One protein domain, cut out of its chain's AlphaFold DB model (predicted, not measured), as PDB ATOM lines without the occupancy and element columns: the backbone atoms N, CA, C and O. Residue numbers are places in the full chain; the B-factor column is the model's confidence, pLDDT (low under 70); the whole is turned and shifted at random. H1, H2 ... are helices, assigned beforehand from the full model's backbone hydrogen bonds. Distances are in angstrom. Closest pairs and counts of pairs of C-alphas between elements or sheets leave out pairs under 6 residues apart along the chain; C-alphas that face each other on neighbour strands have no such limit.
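AT A GLANCE: This is residues 8 to 19 and 26 to 56 of the 62 residues of an uncharacterized protein of Mesorhizobium sp. M1A.F.Ca.IN.020.06.1.1 (UniProt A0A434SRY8). Three helices pack together as a small triangle, each touching the other two, crossed at steep angles rather than side by side. The longest, H2, runs along the long axis of the domain, with the second half of H1 and the short H3 both packed on the same side of it; residues 44 to 48 fold the chain back from H2 into H3. The printed part has 43 residues with three named helices, in the order H1, H2, H3, and no named strand; the class is all helix. The whole is compact, with a radius of gyration of the C-alphas of 9.7 A, and rounded, spanning 26 by 19 by 16 A.

HOW THE PARTS SIT: H1, residues 8 to 19, touches H2, residues 28 to 43, with its residues 14 to 18 alone, and H2 meets this touch with residues 34 to 39 alone. The closest C-alphas of the two are those of Phe 18 and Ala 35, 6.5 A apart. H1 and H2 run opposite ways at a steep tilt of 45 degrees. H1 also touches H3, residues 49 to 56, with residues 13 to 18 alone; the closest C-alphas are those of Val 17 and Ile 53, 5.8 A apart. These two run the same way at a steep tilt of 58 degrees. H2 touches H3 with 12 pairs of C-alphas within 8 A, the closest being those of Arg 37 and Ser 56, 5.1 A apart. H2 and H3 run opposite ways at a steep tilt of 55 degrees. The helix packing is mostly crossed: of these three touching pairs, 0 are at a shallow tilt. In H1, H2 and H3 every O i to N i+4 pair of the backbone is within hydrogen-bond range.

IN THESE COORDINATES: H1 begins at C-alpha 8, at (45.228, 25.802, 28.872), and its 12 residues measure 16.5 A from first to last C-alpha. H2 has 16 residues, from Glu 28 with its C-alpha at (25.075, 13.960, 36.144) to Met 43, 22.6 A from first to last C-alpha. H3 has 8 residues, from Glu 49 to Ser 56, and measures 10.5 A; its last C-alpha, 56, is at (24.800, 24.316, 25.371).

THE WHOLE: The two C-alphas farthest apart are those of Thr 27 and Gly 45, 27.7 A. Residues 20 to 25 are cut out and not printed, and C-alphas 19 and 26 are 12.3 A apart across the cut. H1 is joined to H2 by the link across this cut, and H2 to H3 by a tight link of 5 residues. The mean pLDDT of the printed part is 95.9, and no printed residue is under 70.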
ATOM      1  N   PRO A   8      45.709  25.355  27.564       96.38
ATOM      2  CA  PRO A   8      45.228  25.802  28.872       96.38
ATOM      3  C   PRO A   8      44.207  26.948  28.804       96.38
ATOM      4  O   PRO A   8      43.258  26.974  29.582       96.38
ATOM      5  N   ALA A   9      44.369  27.876  27.853       96.00
ATOM      6  CA  ALA A   9      43.433  28.981  27.654       96.00
ATOM      7  C   ALA A   9      42.056  28.491  27.177       96.00
ATOM      8  O   ALA A   9      41.033  28.971  27.659       96.00
ATOM      9  N   GLU A  10      42.027  27.501  26.283       96.12
ATOM     10  CA  GLU A  10      40.785  26.879  25.818       96.12
ATOM     11  C   GLU A  10      40.118  26.077  26.930       96.12
ATOM     12  O   GLU A  10      38.916  26.192  27.131       96.12
ATOM     13  N   THR A  11      40.882  25.319  27.718       96.00
ATOM     14  CA  THR A  11      40.331  24.615  28.882       96.00
ATOM     15  C   THR A  11      39.742  25.595  29.899       96.00
ATOM     16  O   THR A  11      38.659  25.347  30.426       96.00
ATOM     17  N   ALA A  12      40.401  26.731  30.142       97.38
ATOM     18  CA  ALA A  12      39.885  27.772  31.028       97.38
ATOM     19  C   ALA A  12      38.595  28.413  30.488       97.38
ATOM     20  O   ALA A  12      37.667  28.648  31.260       97.38
ATOM     21  N   LEU A  13      38.523  28.676  29.179       97.38
ATOM     22  CA  LEU A  13      37.317  29.157  28.499       97.38
ATOM     23  C   LEU A  13      36.156  28.169  28.669       97.38
ATOM     24  O   LEU A  13      35.096  28.531  29.177       97.38
ATOM     25  N   LEU A  14      36.376  26.905  28.301       97.44
ATOM     26  CA  LEU A  14      35.363  25.852  28.367       97.44
ATOM     27  C   LEU A  14      34.890  25.614  29.809       97.44
ATOM     28  O   LEU A  14      33.699  25.412  30.031       97.44
ATOM     29  N   GLY A  15      35.793  25.706  30.792       97.50
ATOM     30  CA  GLY A  15      35.450  25.628  32.212       97.50
ATOM     31  C   GLY A  15      34.540  26.772  32.673       97.50
ATOM     32  O   GLY A  15      33.545  26.522  33.351       97.50
ATOM     33  N   ARG A  16      34.815  28.020  32.260       97.94
ATOM     34  CA  ARG A  16      33.937  29.167  32.568       97.94
ATOM     35  C   ARG A  16      32.555  29.023  31.945       97.94
ATOM     36  O   ARG A  16      31.561  29.264  32.626       97.94
ATOM     37  N   VAL A  17      32.489  28.615  30.679       97.94
ATOM     38  CA  VAL A  17      31.225  28.354  29.971       97.94
ATOM     39  C   VAL A  17      30.441  27.241  30.664       97.94
ATOM     40  O   VAL A  17      29.231  27.363  30.857       97.94
ATOM     41  N   PHE A  18      31.119  26.169  31.081       97.50
ATOM     42  CA  PHE A  18      30.486  25.073  31.802       97.50
ATOM     43  C   PHE A  18      29.886  25.532  33.133       97.50
ATOM     44  O   PHE A  18      28.730  25.213  33.404       97.50
ATOM     45  N   GLU A  19      30.592  26.328  33.932       96.44
ATOM     46  CA  GLU A  19      30.016  26.811  35.193       96.44
ATOM     47  C   GLU A  19      28.927  27.865  34.998       96.44
ATOM     48  O   GLU A  19      27.880  27.823  35.641       96.44
ATOM     49  N   GLU A  26      20.287  19.856  37.738       92.94
ATOM     50  CA  GLU A  26      20.721  18.955  36.665       92.94
ATOM     51  C   GLU A  26      21.300  17.631  37.204       92.94
ATOM     52  O   GLU A  26      22.090  17.623  38.154       92.94
ATOM     53  N   THR A  27      20.910  16.511  36.587       96.12
ATOM     54  CA  THR A  27      21.517  15.196  36.851       96.12
ATOM     55  C   THR A  27      22.931  15.131  36.275       96.12
ATOM     56  O   THR A  27      23.314  15.951  35.436       96.12
ATOM     57  N   GLU A  28      23.723  14.141  36.688       95.56
ATOM     58  CA  GLU A  28      25.075  13.960  36.144       95.56
ATOM     59  C   GLU A  28      25.051  13.711  34.626       95.56
ATOM     60  O   GLU A  28      25.829  14.314  33.889       95.56
ATOM     61  N   GLU A  29      24.078  12.955  34.114       94.94
ATOM     62  CA  GLU A  29      23.915  12.734  32.670       94.94
ATOM     63  C   GLU A  29      23.595  14.036  31.920       94.94
ATOM     64  O   GLU A  29      24.043  14.256  30.792       94.94
ATOM     65  N   GLN A  30      22.825  14.934  32.541       94.19
ATOM     66  CA  GLN A  30      22.515  16.242  31.965       94.19
ATOM     67  C   GLN A  30      23.752  17.150  31.935       94.19
ATOM     68  O   GLN A  30      23.965  17.840  30.931       94.19
ATOM     69  N   LYS A  31      24.602  17.099  32.972       95.38
ATOM     70  CA  LYS A  31      25.905  17.787  32.993       95.38
ATOM     71  C   LYS A  31      26.809  17.297  31.873       95.38
ATOM     72  O   LYS A  31      27.357  18.112  31.133       95.38
ATOM     73  N   GLU A  32      26.931  15.982  31.711       95.62
ATOM     74  CA  GLU A  32      27.753  15.376  30.660       95.62
ATOM     75  C   GLU A  32      27.255  15.746  29.256       95.62
ATOM     76  O   GLU A  32      28.045  16.126  28.382       95.62
ATOM     77  N   ALA A  33      25.937  15.720  29.035       94.88
ATOM     78  CA  ALA A  33      25.340  16.133  27.767       94.88
ATOM     79  C   ALA A  33      25.602  17.620  27.463       94.88
ATOM     80  O   ALA A  33      25.889  17.989  26.319       94.88
ATOM     81  N   ARG A  34      25.538  18.480  28.485       95.94
ATOM     82  CA  ARG A  34      25.835  19.913  28.369       95.94
ATOM     83  C   ARG A  34      27.315  20.164  28.082       95.94
ATOM     84  O   ARG A  34      27.622  20.920  27.161       95.94
ATOM     85  N   ALA A  35      28.226  19.488  28.781       96.38
ATOM     86  CA  ALA A  35      29.663  19.546  28.505       96.38
ATOM     87  C   ALA A  35      29.979  19.123  27.059       96.38
ATOM     88  O   ALA A  35      30.700  19.821  26.345       96.38
ATOM     89  N   SER A  36      29.362  18.034  26.594       95.81
ATOM     90  CA  SER A  36      29.509  17.546  25.218       95.81
ATOM     91  C   SER A  36      29.055  18.580  24.187       95.81
ATOM     92  O   SER A  36      29.742  18.805  23.192       95.81
ATOM     93  N   ARG A  37      27.932  19.270  24.439       95.94
ATOM     94  CA  ARG A  37      27.459  20.372  23.584       95.94
ATOM     95  C   ARG A  37      28.432  21.539  23.545       95.94
ATOM     96  O   ARG A  37      28.673  22.072  22.467       95.94
ATOM     97  N   ILE A  38      28.975  21.944  24.690       96.75
ATOM     98  CA  ILE A  38      29.943  23.047  24.770       96.75
ATOM     99  C   ILE A  38      31.169  22.717  23.910       96.75
ATOM    100  O   ILE A  38      31.554  23.513  23.056       96.75
ATOM    101  N   ILE A  39      31.719  21.511  24.070       95.31
ATOM    102  CA  ILE A  39      32.872  21.043  23.293       95.31
ATOM    103  C   ILE A  39      32.539  20.981  21.797       95.31
ATOM    104  O   ILE A  39      33.312  21.481  20.984       95.31
ATOM    105  N   ALA A  40      31.395  20.407  21.416       94.44
ATOM    106  CA  ALA A  40      31.005  20.279  20.012       94.44
ATOM    107  C   ALA A  40      30.839  21.642  19.318       94.44
ATOM    108  O   ALA A  40      31.348  21.828  18.214       94.44
ATOM    109  N   ASN A  41      30.182  22.605  19.972       95.56
ATOM    110  CA  ASN A  41      30.018  23.960  19.437       95.56
ATOM    111  C   ASN A  41      31.360  24.699  19.337       95.56
ATOM    112  O   ASN A  41      31.632  25.341  18.323       95.56
ATOM    113  N   TYR A  42      32.241  24.539  20.329       95.94
ATOM    114  CA  TYR A  42      33.591  25.095  20.264       95.94
ATOM    115  C   TYR A  42      34.395  24.527  19.089       95.94
ATOM    116  O   TYR A  42      34.992  25.264  18.305       95.94
ATOM    117  N   MET A  43      34.351  23.205  18.905       93.38
ATOM    118  CA  MET A  43      35.005  22.528  17.784       93.38
ATOM    119  C   MET A  43      34.412  22.915  16.420       93.38
ATOM    120  O   MET A  43      35.108  22.810  15.410       93.38
ATOM    121  N   ALA A  44      33.165  23.396  16.379       93.25
ATOM    122  CA  ALA A  44      32.538  23.977  15.192       93.25
ATOM    123  C   ALA A  44      32.982  25.430  14.908       93.25
ATOM    124  O   ALA A  44      32.542  26.020  13.922       93.25
ATOM    125  N   GLY A  45      33.873  25.994  15.731       94.50
ATOM    126  CA  GLY A  45      34.455  27.327  15.560       94.50
ATOM    127  C   GLY A  45      33.779  28.429  16.376       94.50
ATOM    128  O   GLY A  45      34.153  29.593  16.235       94.50
ATOM    129  N   ILE A  46      32.813  28.091  17.232       96.31
ATOM    130  CA  ILE A  46      32.130  29.062  18.092       96.31
ATOM    131  C   ILE A  46      33.014  29.348  19.303       96.31
ATOM    132  O   ILE A  46      33.368  28.448  20.058       96.31
ATOM    133  N   THR A  47      33.396  30.607  19.487       95.50
ATOM    134  CA  THR A  47      34.358  31.006  20.532       95.50
ATOM    135  C   THR A  47      33.809  32.048  21.499       95.50
ATOM    136  O   THR A  47      34.422  32.275  22.541       95.50
ATOM    137  N   ASP A  48      32.655  32.645  21.191       97.50
ATOM    138  CA  ASP A  48      31.976  33.567  22.094       97.50
ATOM    139  C   ASP A  48      31.382  32.810  23.292       97.50
ATOM    140  O   ASP A  48      30.651  31.831  23.133       97.50
ATOM    141  N   GLU A  49      31.709  33.255  24.508       97.50
ATOM    142  CA  GLU A  49      31.268  32.587  25.741       97.50
ATOM    143  C   GLU A  49      29.744  32.595  25.888       97.50
ATOM    144  O   GLU A  49      29.162  31.591  26.304       97.50
ATOM    145  N   THR A  50      29.091  33.701  25.530       96.81
ATOM    146  CA  THR A  50      27.638  33.851  25.671       96.81
ATOM    147  C   THR A  50      26.924  32.926  24.695       96.81
ATOM    148  O   THR A  50      26.022  32.185  25.090       96.81
ATOM    149  N   GLU A  51      27.377  32.896  23.443       97.00
ATOM    150  CA  GLU A  51      26.836  32.010  22.414       97.00
ATOM    151  C   GLU A  51      27.014  30.531  22.786       97.00
ATOM    152  O   GLU A  51      26.072  29.738  22.682       97.00
ATOM    153  N   LEU A  52      28.185  30.148  23.306       97.44
ATOM    154  CA  LEU A  52      28.430  28.784  23.777       97.44
ATOM    155  C   LEU A  52      27.493  28.387  24.928       97.44
ATOM    156  O   LEU A  52      26.969  27.268  24.931       97.44
ATOM    157  N   ILE A  53      27.242  29.288  25.884       96.50
ATOM    158  CA  ILE A  53      26.284  29.053  26.975       96.50
ATOM    159  C   ILE A  53      24.880  28.829  26.406       96.50
ATOM    160  O   ILE A  53      24.224  27.844  26.759       96.50
ATOM    161  N   GLU A  54      24.418  29.699  25.509       95.00
ATOM    162  CA  GLU A  54      23.084  29.599  24.918       95.00
ATOM    163  C   GLU A  54      22.886  28.310  24.116       95.00
ATOM    164  O   GLU A  54      21.847  27.650  24.236       95.00
ATOM    165  N   LEU A  55      23.879  27.926  23.316       94.62
ATOM    166  CA  LEU A  55      23.827  26.715  22.502       94.62
ATOM    167  C   LEU A  55      23.946  25.444  23.347       94.62
ATOM    168  O   LEU A  55      23.308  24.445  23.023       94.62
ATOM    169  N   SER A  56      24.670  25.474  24.471       93.25
ATOM    170  CA  SER A  56      24.800  24.316  25.371       93.25
ATOM    171  C   SER A  56      23.477  23.852  25.995       93.25
ATOM    172  O   SER A  56      23.320  22.682  26.363       93.25
TER     173      SER A  56